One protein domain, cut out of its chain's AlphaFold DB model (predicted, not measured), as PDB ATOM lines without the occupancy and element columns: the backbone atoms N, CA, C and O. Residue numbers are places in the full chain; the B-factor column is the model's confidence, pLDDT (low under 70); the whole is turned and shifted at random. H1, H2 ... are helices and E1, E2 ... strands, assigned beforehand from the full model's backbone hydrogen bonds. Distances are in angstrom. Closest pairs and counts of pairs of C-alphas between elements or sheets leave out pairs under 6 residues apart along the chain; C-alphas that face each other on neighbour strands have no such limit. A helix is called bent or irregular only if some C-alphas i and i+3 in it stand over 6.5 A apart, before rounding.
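Overview. This is residues 357 to 537 of the 649 residues of the protein "Hypothetical protein" of Brachionus calyciflorus (UniProt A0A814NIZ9). Look for a sandwich of two twisted sheets, E1 E2 E4 E10 and E3 E9 E5 E8, partly face to face with their strands crossed at 45 degrees. H2 and H4, side by side, cap one end, the hairpin E6 and E7 makes the opposite end, H1 covers E3, and H3 packs on E4 and E8. The printed part has 181 residues with four named helices and ten named strands, in the order E1 E2 H1 E3 E4 H2 E5 E6 E7 E8 H3 E9 H4 E10; the class is mixed, helices and strands. The first sheet is branched at E10, the second runs E3 E9 E5 E8, and both are antiparallel. The whole is compact, with a radius of gyration of the C-alphas of 16.1 A and spans of 45 by 34 by 27 A.

Along the chain. Find C-alpha 357 at (28.700, 67.230, 30.278), where E1, residues 357 to 361, begins. Next come E2, 368 to 371, H1, 376 to 382, and E3, 388 to 391. E4, 403 to 416, spans 29.4 A and bends by 94 degrees at residue 408. H2, 419 to 429, leads to E5, 432 to 438, E6, 441 to 446, E7, 449 to 454, E8, 464 to 468, and H3, 479 to 486. E9, 496 to 503, spans 22.9 A; H4, 506 to 520, spans 20.9 A and is irregular, with C-alphas 507 and 510 7.9 A apart. E10, 525 to 536, spans 31.1 A, bends by 75 degrees at residue 533 and ends at C-alpha 536 (33.174, 63.478, 28.302).

Arrangement. Beside E10, E1 (N 359 to O 533, 2.9 A) and E2 (N 370 to O 527, 2.9 A) lie on one side, and E4 (N 411 to O 530, 2.8 A) on the other side. In the other sheet, look at N 390 and O 497, 2.9 A, for E3 and E9, N 435 and O 500, 2.9 A, for E9 and E5, and N 436 and O 465, 2.9 A, for E5 and E8. H1 lies over E3 at a height over the sheet of 7.9 A. The closest C-alphas of E4 and H3 are those of Cys 408 and Ser 485, 4.8 A. H2 and H4 touch at Lys 421 and Leu 519, their closest C-alphas, 6.2 A, at a shallow tilt of 17 degrees, opposite ways. E5 runs on into E6 at 75 degrees; in the hairpin E6 and E7, N 444 and O 451 are 2.8 A apart. Every O i to N i+4 pair is within hydrogen-bond range in H1, H2 and H3, and 9 of 11 in H4.

Size, cuts and confidence. The C-alphas farthest apart, those of Lys 447 and Gln 507, are 50.5 A apart. The printed part has no cut, and the link E3 to E4 is long, with 11 residues. Look for pLDDT under 70 at residues 396 to 400 and 456 to 461.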
ATOM      1  N   GLN A 357      28.992  65.820  30.019       90.19
ATOM      2  CA  GLN A 357      28.700  67.230  30.278       90.19
ATOM      3  C   GLN A 357      28.195  67.943  29.018       90.19
ATOM      4  O   GLN A 357      28.874  67.991  27.993       90.19
ATOM      5  N   GLY A 358      26.994  68.524  29.104       90.81
ATOM      6  CA  GLY A 358      26.428  69.394  28.068       90.81
ATOM      7  C   GLY A 358      27.083  70.780  28.052       90.81
ATOM      8  O   GLY A 358      27.400  71.328  29.109       90.81
ATOM      9  N   PHE A 359      27.291  71.355  26.863       90.19
ATOM     10  CA  PHE A 359      28.034  72.610  26.696       90.19
ATOM     11  C   PHE A 359      27.611  73.403  25.438       90.19
ATOM     12  O   PHE A 359      27.127  72.825  24.457       90.19
ATOM     13  N   SER A 360      27.793  74.731  25.473       92.50
ATOM     14  CA  SER A 360      27.597  75.646  24.332       92.50
ATOM     15  C   SER A 360      28.971  76.052  23.799       92.50
ATOM     16  O   SER A 360      29.732  76.739  24.476       92.50
ATOM     17  N   PHE A 361      29.309  75.561  22.614       91.69
ATOM     18  CA  PHE A 361      30.627  75.666  21.999       91.69
ATOM     19  C   PHE A 361      30.688  76.931  21.149       91.69
ATOM     20  O   PHE A 361      30.247  76.946  19.998       91.69
ATOM     21  N   GLU A 362      31.159  78.020  21.754       90.12
ATOM     22  CA  GLU A 362      31.115  79.371  21.198       90.12
ATOM     23  C   GLU A 362      32.418  80.135  21.497       90.12
ATOM     24  O   GLU A 362      33.052  79.938  22.537       90.12
ATOM     25  N   ASN A 363      32.801  81.050  20.600       84.12
ATOM     26  CA  ASN A 363      33.949  81.957  20.741       84.12
ATOM     27  C   ASN A 363      35.289  81.230  20.994       84.12
ATOM     28  O   ASN A 363      35.789  80.545  20.109       84.12
ATOM     29  N   GLU A 364      35.889  81.367  22.181       82.06
ATOM     30  CA  GLU A 364      37.127  80.660  22.569       82.06
ATOM     31  C   GLU A 364      36.941  79.138  22.693       82.06
ATOM     32  O   GLU A 364      37.911  78.382  22.661       82.06
ATOM     33  N   PHE A 365      35.690  78.690  22.814       87.38
ATOM     34  CA  PHE A 365      35.296  77.290  22.911       87.38
ATOM     35  C   PHE A 365      34.513  76.827  21.672       87.38
ATOM     36  O   PHE A 365      33.701  75.909  21.773       87.38
ATOM     37  N   SER A 366      34.733  77.447  20.504       90.25
ATOM     38  CA  SER A 366      34.314  76.873  19.217       90.25
ATOM     39  C   SER A 366      34.736  75.403  19.114       90.25
ATOM     40  O   SER A 366      35.831  75.047  19.545       90.25
ATOM     41  N   PHE A 367      33.923  74.558  18.472       91.12
ATOM     42  CA  PHE A 367      34.325  73.187  18.143       91.12
ATOM     43  C   PHE A 367      35.619  73.170  17.315       91.12
ATOM     44  O   PHE A 367      36.492  72.334  17.536       91.12
ATOM     45  N   TYR A 368      35.725  74.105  16.364       91.38
ATOM     46  CA  TYR A 368      36.907  74.345  15.538       91.38
ATOM     47  C   TYR A 368      36.924  75.798  15.034       91.38
ATOM     48  O   TYR A 368      35.867  76.428  14.948       91.38
ATOM     49  N   LYS A 369      38.093  76.332  14.657       91.88
ATOM     50  CA  LYS A 369      38.221  77.674  14.064       91.88
ATOM     51  C   LYS A 369      39.222  77.690  12.907       91.88
ATOM     52  O   LYS A 369      40.397  77.388  13.089       91.88
ATOM     53  N   TRP A 370      38.759  78.095  11.727       92.31
ATOM     54  CA  TRP A 370      39.585  78.315  10.537       92.31
ATOM     55  C   TRP A 370      39.923  79.806  10.378       92.31
ATOM     56  O   TRP A 370      39.096  80.665  10.696       92.31
ATOM     57  N   SER A 371      41.102  80.120   9.831       92.38
ATOM     58  CA  SER A 371      41.496  81.476   9.415       92.38
ATOM     59  C   SER A 371      41.796  81.541   7.915       92.38
ATOM     60  O   SER A 371      42.259  80.566   7.314       92.38
ATOM     61  N   SER A 372      41.574  82.708   7.310       93.00
ATOM     62  CA  SER A 372      41.900  82.964   5.903       93.00
ATOM     63  C   SER A 372      43.405  82.981   5.620       93.00
ATOM     64  O   SER A 372      43.793  82.832   4.467       93.00
ATOM     65  N   VAL A 373      44.244  83.140   6.651       89.38
ATOM     66  CA  VAL A 373      45.709  83.009   6.556       89.38
ATOM     67  C   VAL A 373      46.107  81.551   6.324       89.38
ATOM     68  O   VAL A 373      46.915  81.271   5.443       89.38
ATOM     69  N   ASN A 374      45.496  80.613   7.055       86.06
ATOM     70  CA  ASN A 374      45.854  79.193   6.992       86.06
ATOM     71  C   ASN A 374      45.166  78.456   5.825       86.06
ATOM     72  O   ASN A 374      45.697  77.467   5.324       86.06
ATOM     73  N   TYR A 375      43.999  78.941   5.379       88.56
ATOM     74  CA  TYR A 375      43.177  78.321   4.326       88.56
ATOM     75  C   TYR A 375      42.759  79.325   3.220       88.56
ATOM     76  O   TYR A 375      41.565  79.501   2.947       88.56
ATOM     77  N   PRO A 376      43.704  80.042   2.577       87.38
ATOM     78  CA  PRO A 376      43.390  81.178   1.703       87.38
ATOM     79  C   PRO A 376      42.586  80.791   0.454       87.38
ATOM     80  O   PRO A 376      41.741  81.563  -0.008       87.38
ATOM     81  N   PHE A 377      42.798  79.588  -0.091       86.62
ATOM     82  CA  PHE A 377      42.032  79.089  -1.234       86.62
ATOM     83  C   PHE A 377      40.586  78.777  -0.836       86.62
ATOM     84  O   PHE A 377      39.647  79.209  -1.507       86.62
ATOM     85  N   GLU A 378      40.394  78.077   0.278       90.50
ATOM     86  CA  GLU A 378      39.090  77.655   0.785       90.50
ATOM     87  C   GLU A 378      38.219  78.869   1.109       90.50
ATOM     88  O   GLU A 378      37.064  78.918   0.683       90.50
ATOM     89  N   PHE A 379      38.788  79.877   1.779       92.44
ATOM     90  CA  PHE A 379      38.118  81.151   2.045       92.44
ATOM     91  C   PHE A 379      37.768  81.894   0.751       92.44
ATOM     92  O   PHE A 379      36.637  82.358   0.612       92.44
ATOM     93  N   LYS A 380      38.672  81.953  -0.236       88.12
ATOM     94  CA  LYS A 380      38.393  82.586  -1.537       88.12
ATOM     95  C   LYS A 380      37.231  81.914  -2.280       88.12
ATOM     96  O   LYS A 380      36.407  82.610  -2.871       88.12
ATOM     97  N   GLN A 381      37.122  80.583  -2.240       89.25
ATOM     98  CA  GLN A 381      35.975  79.880  -2.831       89.25
ATOM     99  C   GLN A 381      34.693  80.123  -2.009       89.25
ATOM    100  O   GLN A 381      33.678  80.525  -2.581       89.25
ATOM    101  N   PHE A 382      34.753  79.969  -0.681       92.62
ATOM    102  CA  PHE A 382      33.635  80.159   0.257       92.62
ATOM    103  C   PHE A 382      32.997  81.552   0.157       92.62
ATOM    104  O   PHE A 382      31.783  81.673  -0.018       92.62
ATOM    105  N   LEU A 383      33.818  82.606   0.175       91.00
ATOM    106  CA  LEU A 383      33.392  84.005   0.053       91.00
ATOM    107  C   LEU A 383      32.960  84.375  -1.381       91.00
ATOM    108  O   LEU A 383      32.309  85.395  -1.592       91.00
ATOM    109  N   SER A 384      33.238  83.524  -2.375       87.50
ATOM    110  CA  SER A 384      32.616  83.602  -3.708       87.50
ATOM    111  C   SER A 384      31.286  82.833  -3.814       87.50
ATOM    112  O   SER A 384      30.756  82.670  -4.910       87.50
ATOM    113  N   GLY A 385      30.736  82.343  -2.694       85.62
ATOM    114  CA  GLY A 385      29.483  81.577  -2.648       85.62
ATOM    115  C   GLY A 385      29.592  80.164  -3.223       85.62
ATOM    116  O   GLY A 385      28.577  79.492  -3.421       85.62
ATOM    117  N   LYS A 386      30.810  79.692  -3.511       88.94
ATOM    118  CA  LYS A 386      31.055  78.334  -3.994       88.94
ATOM    119  C   LYS A 386      31.203  77.373  -2.828       88.94
ATOM    120  O   LYS A 386      31.613  77.741  -1.728       88.94
ATOM    121  N   LYS A 387      30.905  76.110  -3.109       91.12
ATOM    122  CA  LYS A 387      31.151  75.008  -2.188       91.12
ATOM    123  C   LYS A 387      32.656  74.777  -2.025       91.12
ATOM    124  O   LYS A 387      33.372  74.697  -3.022       91.12
ATOM    125  N   THR A 388      33.116  74.640  -0.788       92.94
ATOM    126  CA  THR A 388      34.508  74.322  -0.437       92.94
ATOM    127  C   THR A 388      34.569  73.203   0.608       92.94
ATOM    128  O   THR A 388      33.534  72.794   1.139       92.94
ATOM    129  N   ILE A 389      35.769  72.703   0.904       90.81
ATOM    130  CA  ILE A 389      36.021  71.697   1.943       90.81
ATOM    131  C   ILE A 389      36.921  72.310   3.010       90.81
ATOM    132  O   ILE A 389      38.043  72.707   2.696       90.81
ATOM    133  N   PHE A 390      36.431  72.337   4.246       91.31
ATOM    134  CA  PHE A 390      37.160  72.729   5.450       91.31
ATOM    135  C   PHE A 390      37.368  71.508   6.354       91.31
ATOM    136  O   PHE A 390      36.467  70.685   6.493       91.31
ATOM    137  N   ASP A 391      38.539  71.395   6.977       90.06
ATOM    138  CA  ASP A 391      38.904  70.252   7.820       90.06
ATOM    139  C   ASP A 391      38.906  70.639   9.301       90.06
ATOM    140  O   ASP A 391      39.641  71.546   9.694       90.06
ATOM    141  N   ALA A 392      38.073  69.987  10.111       89.12
ATOM    142  CA  ALA A 392      38.088  70.119  11.566       89.12
ATOM    143  C   ALA A 392      38.895  68.957  12.170       89.12
ATOM    144  O   ALA A 392      38.319  68.004  12.702       89.12
ATOM    145  N   ASP A 393      40.225  69.012  12.039       80.50
ATOM    146  CA  ASP A 393      41.126  67.964  12.538       80.50
ATOM    147  C   ASP A 393      41.301  68.037  14.068       80.50
ATOM    148  O   ASP A 393      41.207  69.091  14.693       80.50
ATOM    149  N   LEU A 394      41.602  66.894  14.673       78.62
ATOM    150  CA  LEU A 394      41.882  66.737  16.098       78.62
ATOM    151  C   LEU A 394      43.332  67.081  16.482       78.62
ATOM    152  O   LEU A 394      43.623  67.122  17.672       78.62
ATOM    153  N   ASP A 395      44.226  67.313  15.513       70.12
ATOM    154  CA  ASP A 395      45.641  67.655  15.774       70.12
ATOM    155  C   ASP A 395      45.913  69.166  15.887       70.12
ATOM    156  O   ASP A 395      47.040  69.566  16.164       70.12
ATOM    157  N   SER A 396      44.927  70.041  15.650       61.59
ATOM    158  CA  SER A 396      45.207  71.482  15.628       61.59
ATOM    159  C   SER A 396      45.398  72.060  17.032       61.59
ATOM    160  O   SER A 396      44.491  71.979  17.861       61.59
ATOM    161  N   GLU A 397      46.492  72.792  17.238       55.34
ATOM    162  CA  GLU A 397      46.767  73.570  18.458       55.34
ATOM    163  C   GLU A 397      45.738  74.697  18.714       55.34
ATOM    164  O   GLU A 397      45.658  75.253  19.806       55.34
ATOM    165  N   ASN A 398      44.911  75.020  17.713       52.84
ATOM    166  CA  ASN A 398      44.007  76.175  17.668       52.84
ATOM    167  C   ASN A 398      42.716  76.048  18.511       52.84
ATOM    168  O   ASN A 398      41.770  76.805  18.283       52.84
ATOM    169  N   GLY A 399      42.624  75.113  19.462       55.44
ATOM    170  CA  GLY A 399      41.420  74.961  20.283       55.44
ATOM    171  C   GLY A 399      41.568  74.070  21.515       55.44
ATOM    172  O   GLY A 399      42.383  73.149  21.560       55.44
ATOM    173  N   LYS A 400      40.713  74.306  22.518       64.94
ATOM    174  CA  LYS A 400      40.513  73.366  23.631       64.94
ATOM    175  C   LYS A 400      39.772  72.130  23.124       64.94
ATOM    176  O   LYS A 400      38.548  72.092  23.084       64.94
ATOM    177  N   LEU A 401      40.542  71.118  22.746       72.75
ATOM    178  CA  LEU A 401      40.047  69.788  22.415       72.75
ATOM    179  C   LEU A 401      39.472  69.119  23.676       72.75
ATOM    180  O   LEU A 401      40.206  68.858  24.635       72.75
ATOM    181  N   PHE A 402      38.176  68.810  23.657       85.06
ATOM    182  CA  PHE A 402      37.503  67.993  24.674       85.06
ATOM    183  C   PHE A 402      37.374  66.542  24.189       85.06
ATOM    184  O   PHE A 402      37.389  66.274  22.985       85.06
ATOM    185  N   ASP A 403      37.215  65.597  25.114       88.25
ATOM    186  CA  ASP A 403      37.076  64.183  24.764       88.25
ATOM    187  C   ASP A 403      35.633  63.823  24.372       88.25
ATOM    188  O   ASP A 403      34.668  64.247  25.003       88.25
ATOM    189  N   VAL A 404      35.503  63.036  23.300       89.69
ATOM    190  CA  VAL A 404      34.256  62.558  22.674       89.69
ATOM    191  C   VAL A 404      33.164  63.632  22.574       89.69
ATOM    192  O   VAL A 404      32.042  63.464  23.054       89.69
ATOM    193  N   ILE A 405      33.479  64.748  21.911       91.94
ATOM    194  CA  ILE A 405      32.464  65.754  21.587       91.94
ATOM    195  C   ILE A 405      31.422  65.156  20.633       91.94
ATOM    196  O   ILE A 405      31.772  64.603  19.591       91.94
ATOM    197  N   LYS A 406      30.139  65.331  20.958       93.62
ATOM    198  CA  LYS A 406      28.999  65.101  20.058       93.62
ATOM    199  C   LYS A 406      28.123  66.355  20.007       93.62
ATOM    200  O   LYS A 406      27.834  66.924  21.058       93.62
ATOM    201  N   PHE A 407      27.659  66.775  18.829       93.25
ATOM    202  CA  PHE A 407      26.774  67.941  18.663       93.25
ATOM    203  C   PHE A 407      25.301  67.553  18.435       93.25
ATOM    204  O   PHE A 407      24.999  66.496  17.876       93.25
ATOM    205  N   CYS A 408      24.385  68.426  18.861       91.88
ATOM    206  CA  CYS A 408      22.965  68.422  18.475       91.88
ATOM    207  C   CYS A 408      22.635  69.625  17.573       91.88
ATOM    208  O   CYS A 408      21.942  69.483  16.569       91.88
ATOM    209  N   THR A 409      23.216  70.794  17.846       92.31
ATOM    210  CA  THR A 409      23.119  71.979  16.981       92.31
ATOM    211  C   THR A 409      24.518  72.404  16.556       92.31
ATOM    212  O   THR A 409      25.428  72.411  17.380       92.31
ATOM    213  N   ILE A 410      24.695  72.778  15.289       93.69
ATOM    214  CA  ILE A 410      25.980  73.230  14.744       93.69
ATOM    215  C   ILE A 410      25.761  74.368  13.746       93.69
ATOM    216  O   ILE A 410      24.865  74.293  12.905       93.69
ATOM    217  N   TYR A 411      26.546  75.434  13.848       94.75
ATOM    218  CA  TYR A 411      26.459  76.605  12.983       94.75
ATOM    219  C   TYR A 411      27.814  77.298  12.837       94.75
ATOM    220  O   TYR A 411      28.693  77.195  13.684       94.75
ATOM    221  N   LEU A 412      27.977  78.042  11.749       95.81
ATOM    222  CA  LEU A 412      29.126  78.908  11.523       95.81
ATOM    223  C   LEU A 412      28.922  80.292  12.134       95.81
ATOM    224  O   LEU A 412      27.841  80.875  12.034       95.81
ATOM    225  N   THR A 413      30.004  80.858  12.652       95.38
ATOM    226  CA  THR A 413      30.151  82.296  12.889       95.38
ATOM    227  C   THR A 413      31.336  82.788  12.067       95.38
ATOM    228  O   THR A 413      32.425  82.229  12.156       95.38
ATOM    229  N   ILE A 414      31.102  83.793  11.226       95.44
ATOM    230  CA  ILE A 414      32.084  84.367  10.299       95.44
ATOM    231  C   ILE A 414      32.397  85.780  10.784       95.44
ATOM    232  O   ILE A 414      31.470  86.566  11.001       95.44
ATOM    233  N   GLU A 415      33.678  86.092  10.967       94.81
ATOM    234  CA  GLU A 415      34.128  87.347  11.576       94.81
ATOM    235  C   GLU A 415      35.372  87.923  10.897       94.81
ATOM    236  O   GLU A 415      36.163  87.191  10.307       94.81
ATOM    237  N   VAL A 416      35.576  89.232  11.043       94.81
ATOM    238  CA  VAL A 416      36.816  89.949  10.694       94.81
ATOM    239  C   VAL A 416      37.299  90.774  11.887       94.81
ATOM    240  O   VAL A 416      36.500  91.133  12.754       94.81
ATOM    241  N   LYS A 417      38.603  91.077  11.939       91.06
ATOM    242  CA  LYS A 417      39.227  91.812  13.059       91.06
ATOM    243  C   LYS A 417      38.684  93.237  13.220       91.06
ATOM    244  O   LYS A 417      38.519  93.702  14.344       91.06
ATOM    245  N   ASN A 418      38.396  93.930  12.119       92.75
ATOM    246  CA  ASN A 418      37.793  95.261  12.148       92.75
ATOM    247  C   ASN A 418      36.323  95.194  12.616       92.75
ATOM    248  O   ASN A 418      35.476  94.637  11.919       92.75
ATOM    249  N   SER A 419      36.001  95.785  13.772       91.44
ATOM    250  CA  SER A 419      34.664  95.718  14.387       91.44
ATOM    251  C   SER A 419      33.550  96.286  13.500       91.44
ATOM    252  O   SER A 419      32.534  95.621  13.304       91.44
ATOM    253  N   THR A 420      33.753  97.459  12.898       92.38
ATOM    254  CA  THR A 420      32.770  98.100  12.007       92.38
ATOM    255  C   THR A 420      32.493  97.247  10.767       92.38
ATOM    256  O   THR A 420      31.333  97.039  10.401       92.38
ATOM    257  N   LYS A 421      33.536  96.678  10.143       93.25
ATOM    258  CA  LYS A 421      33.365  95.708   9.050       93.25
ATOM    259  C   LYS A 421      32.701  94.417   9.535       93.25
ATOM    260  O   LYS A 421      31.896  93.861   8.798       93.25
ATOM    261  N   ASN A 422      32.983  93.948  10.753       94.19
ATOM    262  CA  ASN A 422      32.372  92.744  11.327       94.19
ATOM    263  C   ASN A 422      30.855  92.919  11.523       94.19
ATOM    264  O   ASN A 422      30.083  92.015  11.211       94.19
ATOM    265  N   GLU A 423      30.389  94.093  11.956       94.62
ATOM    266  CA  GLU A 423      28.952  94.404  12.030       94.62
ATOM    267  C   GLU A 423      28.292  94.478  10.646       94.62
ATOM    268  O   GLU A 423      27.207  93.925  10.441       94.62
ATOM    269  N   GLN A 424      28.950  95.111   9.670       95.00
ATOM    270  CA  GLN A 424      28.483  95.152   8.278       95.00
ATOM    271  C   GLN A 424      28.400  93.737   7.677       95.00
ATOM    272  O   GLN A 424      27.370  93.365   7.113       95.00
ATOM    273  N   LEU A 425      29.431  92.915   7.889       95.19
ATOM    274  CA  LEU A 425      29.521  91.517   7.468       95.19
ATOM    275  C   LEU A 425      28.420  90.662   8.112       95.19
ATOM    276  O   LEU A 425      27.683  89.973   7.408       95.19
ATOM    277  N   LYS A 426      28.234  90.753   9.435       94.44
ATOM    278  CA  LYS A 426      27.172  90.042  10.169       94.44
ATOM    279  C   LYS A 426      25.767  90.459   9.732       94.44
ATOM    280  O   LYS A 426      24.857  89.636   9.789       94.44
ATOM    281  N   ASN A 427      25.569  91.698   9.278       94.75
ATOM    282  CA  ASN A 427      24.298  92.139   8.701       94.75
ATOM    283  C   ASN A 427      24.105  91.665   7.254       94.75
ATOM    284  O   ASN A 427      23.016  91.197   6.918       94.75
ATOM    285  N   LEU A 428      25.146  91.703   6.418       94.56
ATOM    286  CA  LEU A 428      25.110  91.187   5.049       94.56
ATOM    287  C   LEU A 428      24.823  89.677   5.020       94.56
ATOM    288  O   LEU A 428      23.952  89.225   4.274       94.56
ATOM    289  N   LEU A 429      25.489  88.903   5.880       95.25
ATOM    290  CA  LEU A 429      25.375  87.444   5.930       95.25
ATOM    291  C   LEU A 429      23.964  86.936   6.270       95.25
ATOM    292  O   LEU A 429      23.603  85.854   5.822       95.25
ATOM    293  N   LYS A 430      23.113  87.721   6.952       94.75
ATOM    294  CA  LYS A 430      21.692  87.375   7.210       94.75
ATOM    295  C   LYS A 430      20.880  87.114   5.931       94.75
ATOM    296  O   LYS A 430      19.823  86.486   5.994       94.75
ATOM    297  N   ASN A 431      21.377  87.578   4.779       94.69
ATOM    298  CA  ASN A 431      20.812  87.347   3.447       94.69
ATOM    299  C   ASN A 431      21.214  85.990   2.830       94.69
ATOM    300  O   ASN A 431      20.912  85.750   1.658       94.69
ATOM    301  N   TYR A 432      21.882  85.108   3.582       95.25
ATOM    302  CA  TYR A 432      22.353  83.800   3.128       95.25
ATOM    303  C   TYR A 432      21.812  82.641   3.977       95.25
ATOM    304  O   TYR A 432      21.712  82.708   5.205       95.25
ATOM    305  N   PHE A 433      21.548  81.527   3.302       96.19
ATOM    306  CA  PHE A 433      21.595  80.202   3.901       96.19
ATOM    307  C   PHE A 433      23.050  79.732   3.993       96.19
ATOM    308  O   PHE A 433      23.840  79.954   3.073       96.19
ATOM    309  N   VAL A 434      23.377  79.016   5.064       96.62
ATOM    310  CA  VAL A 434      24.567  78.163   5.113       96.62
ATOM    311  C   VAL A 434      24.138  76.744   4.767       96.62
ATOM    312  O   VAL A 434      23.143  76.254   5.307       96.62
ATOM    313  N   GLU A 435      24.893  76.074   3.900       97.06
ATOM    314  CA  GLU A 435      24.813  74.626   3.709       97.06
ATOM    315  C   GLU A 435      26.100  73.963   4.213       97.06
ATOM    316  O   GLU A 435      27.200  74.303   3.776       97.06
ATOM    317  N   LEU A 436      25.954  73.007   5.132       96.31
ATOM    318  CA  LEU A 436      27.022  72.158   5.659       96.31
ATOM    319  C   LEU A 436      26.736  70.712   5.250       96.31
ATOM    320  O   LEU A 436      25.666  70.186   5.544       96.31
ATOM    321  N   THR A 437      27.674  70.039   4.590       94.75
ATOM    322  CA  THR A 437      27.589  68.595   4.319       94.75
ATOM    323  C   THR A 437      28.681  67.870   5.100       94.75
ATOM    324  O   THR A 437      29.860  68.161   4.906       94.75
ATOM    325  N   HIS A 438      28.296  66.928   5.959       92.38
ATOM    326  CA  HIS A 438      29.223  66.050   6.680       92.38
ATOM    327  C   HIS A 438      29.875  65.067   5.687       92.38
ATOM    328  O   HIS A 438      29.192  64.576   4.782       92.38
ATOM    329  N   SER A 439      31.167  64.757   5.832       87.88
ATOM    330  CA  SER A 439      31.884  63.863   4.898       87.88
ATOM    331  C   SER A 439      31.262  62.464   4.791       87.88
ATOM    332  O   SER A 439      31.151  61.919   3.693       87.88
ATOM    333  N   GLY A 440      30.843  61.919   5.933       85.94
ATOM    334  CA  GLY A 440      30.506  60.508   6.147       85.94
ATOM    335  C   GLY A 440      31.236  59.951   7.371       85.94
ATOM    336  O   GLY A 440      30.677  59.153   8.108       85.94
ATOM    337  N   VAL A 441      32.423  60.485   7.664       85.62
ATOM    338  CA  VAL A 441      33.317  60.016   8.724       85.62
ATOM    339  C   VAL A 441      33.341  61.009   9.889       85.62
ATOM    340  O   VAL A 441      33.543  62.202   9.677       85.62
ATOM    341  N   SER A 442      33.131  60.541  11.118       89.00
ATOM    342  CA  SER A 442      33.245  61.328  12.354       89.00
ATOM    343  C   SER A 442      34.496  60.912  13.130       89.00
ATOM    344  O   SER A 442      34.652  59.740  13.472       89.00
ATOM    345  N   ASN A 443      35.364  61.871  13.452       89.81
ATOM    346  CA  ASN A 443      36.556  61.645  14.270       89.81
ATOM    347  C   ASN A 443      36.294  62.034  15.728       89.81
ATOM    348  O   ASN A 443      35.678  63.059  16.004       89.81
ATOM    349  N   TYR A 444      36.799  61.258  16.677       88.75
ATOM    350  CA  TYR A 444      36.686  61.515  18.111       88.75
ATOM    351  C   TYR A 444      38.061  61.406  18.767       88.75
ATOM    352  O   TYR A 444      38.859  60.548  18.396       88.75
ATOM    353  N   ARG A 445      38.332  62.237  19.775       87.31
ATOM    354  CA  ARG A 445      39.477  62.053  20.676       87.31
ATOM    355  C   ARG A 445      38.991  61.495  22.009       87.31
ATOM    356  O   ARG A 445      37.927  61.893  22.478       87.31
ATOM    357  N   TYR A 446      39.762  60.610  22.624       84.75
ATOM    358  CA  TYR A 446      39.594  60.222  24.021       84.75
ATOM    359  C   TYR A 446      40.959  59.861  24.618       84.75
ATOM    360  O   TYR A 446      41.661  59.012  24.067       84.75
ATOM    361  N   LYS A 447      41.357  60.518  25.713       79.12
ATOM    362  CA  LYS A 447      42.662  60.368  26.386       79.12
ATOM    363  C   LYS A 447      43.835  60.366  25.405       79.12
ATOM    364  O   LYS A 447      44.672  59.468  25.401       79.12
ATOM    365  N   ASN A 448      43.848  61.374  24.531       77.44
ATOM    366  CA  ASN A 448      44.809  61.582  23.440       77.44
ATOM    367  C   ASN A 448      44.874  60.479  22.357       77.44
ATOM    368  O   ASN A 448      45.576  60.668  21.367       77.44
ATOM    369  N   LYS A 449      44.104  59.385  22.454       82.62
ATOM    370  CA  LYS A 449      43.872  58.465  21.326       82.62
ATOM    371  C   LYS A 449      42.813  59.057  20.383       82.62
ATOM    372  O   LYS A 449      41.823  59.634  20.845       82.62
ATOM    373  N   LYS A 450      43.003  58.903  19.067       84.44
ATOM    374  CA  LYS A 450      41.977  59.183  18.045       84.44
ATOM    375  C   LYS A 450      41.165  57.919  17.751       84.44
ATOM    376  O   LYS A 450      41.722  56.828  17.691       84.44
ATOM    377  N   PHE A 451      39.871  58.092  17.511       85.75
ATOM    378  CA  PHE A 451      38.930  57.063  17.075       85.75
ATOM    379  C   PHE A 451      38.137  57.597  15.881       85.75
ATOM    380  O   PHE A 451      37.702  58.748  15.892       85.75
ATOM    381  N   THR A 452      37.923  56.768  14.864       84.75
ATOM    382  CA  THR A 452      37.267  57.173  13.617       84.75
ATOM    383  C   THR A 452      36.080  56.259  13.345       84.75
ATOM    384  O   THR A 452      36.217  55.039  13.357       84.75
ATOM    385  N   ILE A 453      34.914  56.862  13.121       82.81
ATOM    386  CA  ILE A 453      33.632  56.187  12.914       82.81
ATOM    387  C   ILE A 453      33.103  56.565  11.529       82.81
ATOM    388  O   ILE A 453      32.879  57.743  11.253       82.81
ATOM    389  N   ASP A 454      32.886  55.577  10.660       81.31
ATOM    390  CA  ASP A 454      32.217  55.775   9.370       81.31
ATOM    391  C   ASP A 454      30.706  55.574   9.534       81.31
ATOM    392  O   ASP A 454      30.235  54.471   9.817       81.31
ATOM    393  N   LEU A 455      29.934  56.644   9.339       74.50
ATOM    394  CA  LEU A 455      28.472  56.631   9.433       74.50
ATOM    395  C   LEU A 455      27.810  55.816   8.310       74.50
ATOM    396  O   LEU A 455      26.603  55.586   8.369       74.50
ATOM    397  N   ASN A 456      28.592  55.397   7.307       65.19
ATOM    398  CA  ASN A 456      28.277  54.390   6.298       65.19
ATOM    399  C   ASN A 456      26.882  54.589   5.677       65.19
ATOM    400  O   ASN A 456      26.011  53.714   5.694       65.19
ATOM    401  N   PHE A 457      26.649  55.813   5.188       64.75
ATOM    402  CA  PHE A 457      25.362  56.245   4.652       64.75
ATOM    403  C   PHE A 457      24.961  55.396   3.434       64.75
ATOM    404  O   PHE A 457      25.400  55.635   2.303       64.75
ATOM    405  N   ASN A 458      24.079  54.420   3.677       50.12
ATOM    406  CA  ASN A 458      23.388  53.647   2.646       50.12
ATOM    407  C   ASN A 458      22.944  54.557   1.483       50.12
ATOM    408  O   ASN A 458      22.439  55.653   1.703       50.12
ATOM    409  N   SER A 459      23.091  54.060   0.250       50.59
ATOM    410  CA  SER A 459      22.845  54.760  -1.027       50.59
ATOM    411  C   SER A 459      23.941  55.728  -1.519       50.59
ATOM    412  O   SER A 459      24.051  55.895  -2.740       50.59
ATOM    413  N   GLY A 460      24.789  56.293  -0.654       53.78
ATOM    414  CA  GLY A 460      25.719  57.376  -1.024       53.78
ATOM    415  C   GLY A 460      25.136  58.787  -0.847       53.78
ATOM    416  O   GLY A 460      25.732  59.775  -1.282       53.78
ATOM    417  N   GLU A 461      23.984  58.895  -0.186       69.88
ATOM    418  CA  GLU A 461      23.548  60.130   0.460       69.88
ATOM    419  C   GLU A 461      24.609  60.631   1.461       69.88
ATOM    420  O   GLU A 461      25.389  59.865   2.021       69.88
ATOM    421  N   LYS A 462      24.643  61.945   1.704       80.75
ATOM    422  CA  LYS A 462      25.451  62.549   2.773       80.75
ATOM    423  C   LYS A 462      24.559  63.437   3.624       80.75
ATOM    424  O   LYS A 462      23.705  64.140   3.080       80.75
ATOM    425  N   LEU A 463      24.778  63.445   4.938       89.56
ATOM    426  CA  LEU A 463      24.077  64.346   5.850       89.56
ATOM    427  C   LEU A 463      24.333  65.807   5.451       89.56
ATOM    428  O   LEU A 463      25.439  66.324   5.612       89.56
ATOM    429  N   LYS A 464      23.285  66.467   4.950       93.44
ATOM    430  CA  LYS A 464      23.257  67.902   4.655       93.44
ATOM    431  C   LYS A 464      22.462  68.628   5.729       93.44
ATOM    432  O   LYS A 464      21.321  68.264   6.006       93.44
ATOM    433  N   LEU A 465      23.035  69.688   6.272       95.19
ATOM    434  CA  LEU A 465      22.404  70.622   7.191       95.19
ATOM    435  C   LEU A 465      22.282  71.966   6.475       95.19
ATOM    436  O   LEU A 465      23.253  72.441   5.886       95.19
ATOM    437  N   ARG A 466      21.100  72.579   6.512       95.88
ATOM    438  CA  ARG A 466      20.863  73.913   5.946       95.88
ATOM    439  C   ARG A 466      20.068  74.745   6.932       95.88
ATOM    440  O   ARG A 466      19.073  74.259   7.457       95.88
ATOM    441  N   TYR A 467      20.488  75.985   7.146       95.81
ATOM    442  CA  TYR A 467      19.832  76.960   8.021       95.81
ATOM    443  C   TYR A 467      20.150  78.387   7.538       95.81
ATOM    444  O   TYR A 467      21.049  78.583   6.719       95.81
ATOM    445  N   GLN A 468      19.407  79.391   8.006       95.81
ATOM    446  CA  GLN A 468      19.668  80.800   7.684       95.81
ATOM    447  C   GLN A 468      20.726  81.387   8.629       95.81
ATOM    448  O   GLN A 468      20.608  81.252   9.847       95.81
ATOM    449  N   TYR A 469      21.749  82.058   8.090       95.12
ATOM    450  CA  TYR A 469      22.824  82.621   8.912       95.12
ATOM    451  C   TYR A 469      22.294  83.678   9.891       95.12
ATOM    452  O   TYR A 469      21.560  84.589   9.507       95.12
ATOM    453  N   GLY A 470      22.687  83.570  11.163       88.56
ATOM    454  CA  GLY A 470      22.273  84.501  12.217       88.56
ATOM    455  C   GLY A 470      20.785  84.441  12.591       88.56
ATOM    456  O   GLY A 470      20.339  85.284  13.367       88.56
ATOM    457  N   SER A 471      20.019  83.477  12.066       87.50
ATOM    458  CA  SER A 471      18.639  83.223  12.490       87.50
ATOM    459  C   SER A 471      18.612  82.313  13.714       87.50
ATOM    460  O   SER A 471      19.201  81.233  13.698       87.50
ATOM    461  N   THR A 472      17.881  82.717  14.752       79.38
ATOM    462  CA  THR A 472      17.465  81.824  15.846       79.38
ATOM    463  C   THR A 472      16.216  81.018  15.487       79.38
ATOM    464  O   THR A 472      15.982  79.964  16.076       79.38
ATOM    465  N   ASP A 473      15.428  81.475  14.509       79.75
ATOM    466  CA  ASP A 473      14.305  80.712  13.977       79.75
ATOM    467  C   ASP A 473      14.816  79.588  13.064       79.75
ATOM    468  O   ASP A 473      15.551  79.817  12.096       79.75
ATOM    469  N   THR A 474      14.398  78.366  13.389       81.56
ATOM    470  CA  THR A 474      14.725  77.143  12.655       81.56
ATOM    471  C   THR A 474      13.673  76.783  11.606       81.56
ATOM    472  O   THR A 474      13.876  75.814  10.881       81.56
ATOM    473  N   SER A 475      12.582  77.546  11.449       83.38
ATOM    474  CA  SER A 475      11.565  77.334  10.404       83.38
ATOM    475  C   SER A 475      12.197  77.174   9.011       83.38
ATOM    476  O   SER A 475      11.943  76.179   8.327       83.38
ATOM    477  N   ASN A 476      13.130  78.075   8.683       86.25
ATOM    478  CA  ASN A 476      13.934  78.141   7.460       86.25
ATOM    479  C   ASN A 476      15.078  77.103   7.383       86.25
ATOM    480  O   ASN A 476      15.832  77.093   6.407       86.25
ATOM    481  N   ALA A 477      15.237  76.237   8.387       93.06
ATOM    482  CA  ALA A 477      16.213  75.151   8.377       93.06
ATOM    483  C   ALA A 477      15.651  73.860   7.756       93.06
ATOM    484  O   ALA A 477      14.438  73.618   7.749       93.06
ATOM    485  N   ASN A 478      16.531  72.999   7.242       94.38
ATOM    486  CA  ASN A 478      16.123  71.707   6.695       94.38
ATOM    487  C   ASN A 478      15.813  70.675   7.791       94.38
ATOM    488  O   ASN A 478      16.186  70.810   8.957       94.38
ATOM    489  N   GLU A 479      15.126  69.611   7.388       93.00
ATOM    490  CA  GLU A 479      14.614  68.591   8.303       93.00
ATOM    491  C   GLU A 479      15.723  67.852   9.074       93.00
ATOM    492  O   GLU A 479      15.548  67.505  10.239       93.00
ATOM    493  N   SER A 480      16.897  67.668   8.464       91.50
ATOM    494  CA  SER A 480      18.069  67.076   9.120       91.50
ATOM    495  C   SER A 480      18.611  67.954  10.253       91.50
ATOM    496  O   SER A 480      18.903  67.442  11.332       91.50
ATOM    497  N   PHE A 481      18.695  69.274  10.048       92.62
ATOM    498  CA  PHE A 481      19.108  70.228  11.085       92.62
ATOM    499  C   PHE A 481      18.100  70.280  12.244       92.62
ATOM    500  O   PHE A 481      18.492  70.248  13.413       92.62
ATOM    501  N   LYS A 482      16.797  70.295  11.923       91.69
ATOM    502  CA  LYS A 482      15.701  70.249  12.909       91.69
ATOM    503  C   LYS A 482      15.773  68.983  13.761       91.69
ATOM    504  O   LYS A 482      15.746  69.067  14.984       91.69
ATOM    505  N   LYS A 483      15.939  67.818  13.125       89.88
ATOM    506  CA  LYS A 483      16.042  66.525  13.815       89.88
ATOM    507  C   LYS A 483      17.254  66.447  14.736       89.88
ATOM    508  O   LYS A 483      17.082  66.029  15.877       89.88
ATOM    509  N   LEU A 484      18.442  66.877  14.309       88.81
ATOM    510  CA  LEU A 484      19.611  66.884  15.202       88.81
ATOM    511  C   LEU A 484      19.426  67.835  16.394       88.81
ATOM    512  O   LEU A 484      19.777  67.468  17.507       88.81
ATOM    513  N   SER A 485      18.798  68.997  16.191       85.62
ATOM    514  CA  SER A 485      18.602  69.999  17.254       85.62
ATOM    515  C   SER A 485      17.583  69.596  18.332       85.62
ATOM    516  O   SER A 485      17.548  70.221  19.388       85.62
ATOM    517  N   ILE A 486      16.749  68.580  18.075       84.31
ATOM    518  CA  ILE A 486      15.727  68.072  19.012       84.31
ATOM    519  C   ILE A 486      16.169  66.753  19.677       84.31
ATOM    520  O   ILE A 486      15.752  66.455  20.794       84.31
ATOM    521  N   ASN A 487      17.011  65.958  19.011       79.56
ATOM    522  CA  ASN A 487      17.477  64.662  19.513       79.56
ATOM    523  C   ASN A 487      18.780  64.776  20.331       79.56
ATOM    524  O   ASN A 487      19.477  65.790  20.299       79.56
ATOM    525  N   LYS A 488      19.129  63.711  21.069       80.25
ATOM    526  CA  LYS A 488      20.391  63.653  21.829       80.25
ATOM    527  C   LYS A 488      21.615  63.733  20.882       80.25
ATOM    528  O   LYS A 488      21.555  63.175  19.785       80.25
ATOM    529  N   PRO A 489      22.732  64.377  21.284       81.50
ATOM    530  CA  PRO A 489      23.913  64.525  20.431       81.50
ATOM    531  C   PRO A 489      24.546  63.181  20.036       81.50
ATOM    532  O   PRO A 489      24.939  62.399  20.903       81.50
ATOM    533  N   ILE A 490      24.696  62.935  18.730       83.44
ATOM    534  CA  ILE A 490      25.187  61.650  18.187       83.44
ATOM    535  C   ILE A 490      26.454  61.743  17.329       83.44
ATOM    536  O   ILE A 490      27.180  60.755  17.259       83.44
ATOM    537  N   LEU A 491      26.738  62.883  16.689       90.38
ATOM    538  CA  LEU A 491      27.840  63.022  15.724       90.38
ATOM    539  C   LEU A 491      28.939  63.953  16.228       90.38
ATOM    540  O   LEU A 491      28.643  64.964  16.863       90.38
ATOM    541  N   SER A 492      30.191  63.656  15.882       92.25
ATOM    542  CA  SER A 492      31.318  64.556  16.136       92.25
ATOM    543  C   SER A 492      31.272  65.796  15.237       92.25
ATOM    544  O   SER A 492      30.974  65.662  14.047       92.25
ATOM    545  N   PRO A 493      31.630  66.992  15.741       93.12
ATOM    546  CA  PRO A 493      31.902  68.147  14.889       93.12
ATOM    547  C   PRO A 493      33.220  67.996  14.103       93.12
ATOM    548  O   PRO A 493      33.407  68.697  13.110       93.12
ATOM    549  N   TYR A 494      34.118  67.096  14.522       92.50
ATOM    550  CA  TYR A 494      35.420  66.862  13.897       92.50
ATOM    551  C   TYR A 494      35.281  65.935  12.685       92.50
ATOM    552  O   TYR A 494      35.185  64.709  12.797       92.50
ATOM    553  N   THR A 495      35.221  66.550  11.509       91.81
ATOM    554  CA  THR A 495      35.089  65.902  10.203       91.81
ATOM    555  C   THR A 495      35.538  66.866   9.098       91.81
ATOM    556  O   THR A 495      35.659  68.073   9.321       91.81
ATOM    557  N   LEU A 496      35.707  66.348   7.881       91.06
ATOM    558  CA  LEU A 496      35.760  67.165   6.672       91.06
ATOM    559  C   LEU A 496      34.354  67.721   6.376       91.06
ATOM    560  O   LEU A 496      33.420  66.985   6.035       91.06
ATOM    561  N   TRP A 497      34.199  69.037   6.506       94.00
ATOM    562  CA  TRP A 497      32.959  69.759   6.239       94.00
ATOM    563  C   TRP A 497      32.957  70.343   4.830       94.00
ATOM    564  O   TRP A 497      33.792  71.162   4.452       94.00
ATOM    565  N   ASN A 498      31.953  69.960   4.052       94.62
ATOM    566  CA  ASN A 498      31.670  70.505   2.731       94.62
ATOM    567  C   ASN A 498      30.724  71.715   2.891       94.62
ATOM    568  O   ASN A 498      29.523  71.525   3.094       94.62
ATOM    569  N   ILE A 499      31.252  72.940   2.830       96.44
ATOM    570  CA  ILE A 499      30.578  74.184   3.252       96.44
ATOM    571  C   ILE A 499      30.242  75.088   2.054       96.44
ATOM    572  O   ILE A 499      31.067  75.244   1.154       96.44
ATOM    573  N   GLN A 500      29.069  75.733   2.058       95.69
ATOM    574  CA  GLN A 500      28.682  76.761   1.078       95.69
ATOM    575  C   GLN A 500      27.804  77.874   1.687       95.69
ATOM    576  O   GLN A 500      26.957  77.609   2.540       95.69
ATOM    577  N   LEU A 501      27.964  79.113   1.198       95.06
ATOM    578  CA  LEU A 501      27.003  80.211   1.381       95.06
ATOM    579  C   LEU A 501      26.089  80.312   0.153       95.06
ATOM    580  O   LEU A 501      26.572  80.505  -0.961       95.06
ATOM    581  N   VAL A 502      24.773  80.220   0.353       93.38
ATOM    582  CA  VAL A 502      23.759  80.284  -0.715       93.38
ATOM    583  C   VAL A 502      22.847  81.491  -0.467       93.38
ATOM    584  O   VAL A 502      22.250  81.567   0.606       93.38
ATOM    585  N   PRO A 503      22.707  82.453  -1.398       91.94
ATOM    586  CA  PRO A 503      21.876  83.636  -1.173       91.94
ATOM    587  C   PRO A 503      20.396  83.254  -1.028       91.94
ATOM    588  O   PRO A 503      19.888  82.398  -1.750       91.94
ATOM    589  N   ILE A 504      19.680  83.933  -0.131       92.06
ATOM    590  CA  ILE A 504      18.224  83.788   0.015       92.06
ATOM    591  C   ILE A 504      17.516  84.411  -1.195       92.06
ATOM    592  O   ILE A 504      16.591  83.820  -1.749       92.06
ATOM    593  N   ASN A 505      17.974  85.586  -1.644       88.56
ATOM    594  CA  ASN A 505      17.473  86.236  -2.853       88.56
ATOM    595  C   ASN A 505      18.462  86.062  -4.018       88.56
ATOM    596  O   ASN A 505      19.450  86.787  -4.132       88.56
ATOM    597  N   ILE A 506      18.143  85.124  -4.913       83.94
ATOM    598  CA  ILE A 506      18.939  84.791  -6.104       83.94
ATOM    599  C   ILE A 506      19.100  86.003  -7.043       83.94
ATOM    600  O   ILE A 506      20.168  86.185  -7.622       83.94
ATOM    601  N   GLN A 507      18.100  86.889  -7.147       80.31
ATOM    602  CA  GLN A 507      18.171  88.077  -8.014       80.31
ATOM    603  C   GLN A 507      19.252  89.073  -7.562       80.31
ATOM    604  O   GLN A 507      19.780  89.818  -8.382       80.31
ATOM    605  N   LYS A 508      19.613  89.069  -6.271       82.12
ATOM    606  CA  LYS A 508      20.683  89.907  -5.707       82.12
ATOM    607  C   LYS A 508      22.028  89.183  -5.577       82.12
ATOM    608  O   LYS A 508      22.959  89.758  -5.024       82.12
ATOM    609  N   HIS A 509      22.160  87.951  -6.077       81.25
ATOM    610  CA  HIS A 509      23.330  87.095  -5.843       81.25
ATOM    611  C   HIS A 509      24.672  87.772  -6.162       81.25
ATOM    612  O   HIS A 509      25.559  87.774  -5.310       81.25
ATOM    613  N   PHE A 510      24.804  88.373  -7.350       81.81
ATOM    614  CA  PHE A 510      26.034  89.053  -7.771       81.81
ATOM    615  C   PHE A 510      26.370  90.262  -6.893       81.81
ATOM    616  O   PHE A 510      27.527  90.442  -6.529       81.81
ATOM    617  N   GLN A 511      25.365  91.059  -6.508       85.19
ATOM    618  CA  GLN A 511      25.565  92.191  -5.604       85.19
ATOM    619  C   GLN A 511      26.046  91.704  -4.232       85.19
ATOM    620  O   GLN A 511      27.113  92.111  -3.789       85.19
ATOM    621  N   LEU A 512      25.322  90.764  -3.615       86.69
ATOM    622  CA  LEU A 512      25.649  90.243  -2.284       86.69
ATOM    623  C   LEU A 512      27.061  89.625  -2.232       86.69
ATOM    624  O   LEU A 512      27.760  89.799  -1.238       86.69
ATOM    625  N   LEU A 513      27.506  88.945  -3.300       86.56
ATOM    626  CA  LEU A 513      28.877  88.430  -3.402       86.56
ATOM    627  C   LEU A 513      29.933  89.535  -3.524       86.56
ATOM    628  O   LEU A 513      30.972  89.446  -2.871       86.56
ATOM    629  N   ASN A 514      29.685  90.556  -4.346       86.44
ATOM    630  CA  ASN A 514      30.605  91.684  -4.495       86.44
ATOM    631  C   ASN A 514      30.723  92.465  -3.177       86.44
ATOM    632  O   ASN A 514      31.834  92.788  -2.752       86.44
ATOM    633  N   ASP A 515      29.598  92.689  -2.493       88.00
ATOM    634  CA  ASP A 515      29.541  93.304  -1.167       88.00
ATOM    635  C   ASP A 515      30.365  92.473  -0.161       88.00
ATOM    636  O   ASP A 515      31.229  93.015   0.533       88.00
ATOM    637  N   LEU A 516      30.187  91.143  -0.140       89.81
ATOM    638  CA  LEU A 516      30.907  90.231   0.761       89.81
ATOM    639  C   LEU A 516      32.424  90.264   0.523       89.81
ATOM    640  O   LEU A 516      33.197  90.328   1.480       89.81
ATOM    641  N   GLN A 517      32.852  90.270  -0.742       87.19
ATOM    642  CA  GLN A 517      34.263  90.403  -1.115       87.19
ATOM    643  C   GLN A 517      34.817  91.778  -0.727       87.19
ATOM    644  O   GLN A 517      35.903  91.854  -0.164       87.19
ATOM    645  N   SER A 518      34.073  92.867  -0.934       88.19
ATOM    646  CA  SER A 518      34.529  94.216  -0.560       88.19
ATOM    647  C   SER A 518      34.767  94.383   0.948       88.19
ATOM    648  O   SER A 518      35.726  95.045   1.345       88.19
ATOM    649  N   LEU A 519      33.948  93.735   1.786       88.44
ATOM    650  CA  LEU A 519      34.083  93.762   3.246       88.44
ATOM    651  C   LEU A 519      35.214  92.861   3.765       88.44
ATOM    652  O   LEU A 519      35.772  93.146   4.824       88.44
ATOM    653  N   THR A 520      35.550  91.789   3.042       88.06
ATOM    654  CA  THR A 520      36.565  90.799   3.451       88.06
ATOM    655  C   THR A 520      37.930  90.987   2.785       88.06
ATOM    656  O   THR A 520      38.929  90.489   3.297       88.06
ATOM    657  N   ASN A 521      38.015  91.752   1.692       84.62
ATOM    658  CA  ASN A 521      39.281  92.117   1.064       84.62
ATOM    659  C   ASN A 521      40.206  92.829   2.068       84.62
ATOM    660  O   ASN A 521      39.819  93.796   2.731       84.62
ATOM    661  N   ASN A 522      41.451  92.350   2.126       83.75
ATOM    662  CA  ASN A 522      42.526  92.806   3.014       83.75
ATOM    663  C   ASN A 522      42.250  92.650   4.529       83.75
ATOM    664  O   ASN A 522      43.013  93.179   5.333       83.75
ATOM    665  N   GLU A 523      41.206  91.919   4.935       89.62
ATOM    666  CA  GLU A 523      40.992  91.511   6.331       89.62
ATOM    667  C   GLU A 523      41.429  90.056   6.542       89.62
ATOM    668  O   GLU A 523      41.271  89.212   5.659       89.62
ATOM    669  N   GLU A 524      41.895  89.727   7.749       93.38
ATOM    670  CA  GLU A 524      41.883  88.330   8.182       93.38
ATOM    671  C   GLU A 524      40.454  87.950   8.576       93.38
ATOM    672  O   GLU A 524      39.878  88.515   9.513       93.38
ATOM    673  N   VAL A 525      39.894  86.991   7.841       94.44
ATOM    674  CA  VAL A 525      38.567  86.432   8.086       94.44
ATOM    675  C   VAL A 525      38.724  85.152   8.899       94.44
ATOM    676  O   VAL A 525      39.542  84.291   8.573       94.44
ATOM    677  N   PHE A 526      37.895  84.991   9.923       94.50
ATOM    678  CA  PHE A 526      37.768  83.756  10.686       94.50
ATOM    679  C   PHE A 526      36.419  83.096  10.418       94.50
ATOM    680  O   PHE A 526      35.405  83.776  10.252       94.50
ATOM    681  N   VAL A 527      36.401  81.765  10.432       94.88
ATOM    682  CA  VAL A 527      35.174  80.963  10.470       94.88
ATOM    683  C   VAL A 527      35.269  80.032  11.671       94.88
ATOM    684  O   VAL A 527      36.081  79.109  11.686       94.88
ATOM    685  N   SER A 528      34.440  80.277  12.679       94.19
ATOM    686  CA  SER A 528      34.262  79.391  13.828       94.19
ATOM    687  C   SER A 528      33.124  78.410  13.568       94.19
ATOM    688  O   SER A 528      32.016  78.819  13.210       94.19
ATOM    689  N   LEU A 529      33.384  77.126  13.799       94.44
ATOM    690  CA  LEU A 529      32.385  76.070  13.902       94.44
ATOM    691  C   LEU A 529      31.872  76.054  15.349       94.44
ATOM    692  O   LEU A 529      32.564  75.596  16.254       94.44
ATOM    693  N   ASN A 530      30.680  76.595  15.566       94.06
ATOM    694  CA  ASN A 530      30.052  76.775  16.874       94.06
ATOM    695  C   ASN A 530      28.815  75.875  17.017       94.06
ATOM    696  O   ASN A 530      28.343  75.286  16.039       94.06
ATOM    697  N   GLY A 531      28.256  75.765  18.221       93.62
ATOM    698  CA  GLY A 531      27.004  75.038  18.420       93.62
ATOM    699  C   GLY A 531      26.730  74.584  19.844       93.62
ATOM    700  O   GLY A 531      27.228  75.149  20.811       93.62
ATOM    701  N   LYS A 532      25.911  73.541  19.970       93.75
ATOM    702  CA  LYS A 532      25.538  72.915  21.243       93.75
ATOM    703  C   LYS A 532      25.741  71.415  21.158       93.75
ATOM    704  O   LYS A 532      25.480  70.797  20.122       93.75
ATOM    705  N   GLY A 533      26.212  70.835  22.251       94.00
ATOM    706  CA  GLY A 533      26.575  69.430  22.293       94.00
ATOM    707  C   GLY A 533      26.886  68.944  23.698       94.00
ATOM    708  O   GLY A 533      26.546  69.590  24.688       94.00
ATOM    709  N   GLN A 534      27.556  67.803  23.756       93.12
ATOM    710  CA  GLN A 534      28.056  67.179  24.974       93.12
ATOM    711  C   GLN A 534      29.479  66.665  24.748       93.12
ATOM    712  O   GLN A 534      29.845  66.350  23.615       93.12
ATOM    713  N   TYR A 535      30.260  66.569  25.816       92.56
ATOM    714  CA  TYR A 535      31.594  65.967  25.832       92.56
ATOM    715  C   TYR A 535      31.758  65.094  27.083       92.56
ATOM    716  O   TYR A 535      30.876  65.072  27.947       92.56
ATOM    717  N   ILE A 536      32.870  64.367  27.179       90.00
ATOM    718  CA  ILE A 536      33.174  63.478  28.302       90.00
ATOM    719  C   ILE A 536      34.267  64.062  29.192       90.00
ATOM    720  O   ILE A 536      35.338  64.445  28.719       90.00
ATOM    721  N   VAL A 537      34.011  64.068  30.500       85.44
ATOM    722  CA  VAL A 537      34.999  64.420  31.526       85.44
ATOM    723  C   VAL A 537      35.894  63.201  31.762       85.44
ATOM    724  O   VAL A 537      35.537  62.257  32.467       85.44
TER     725      VAL A 537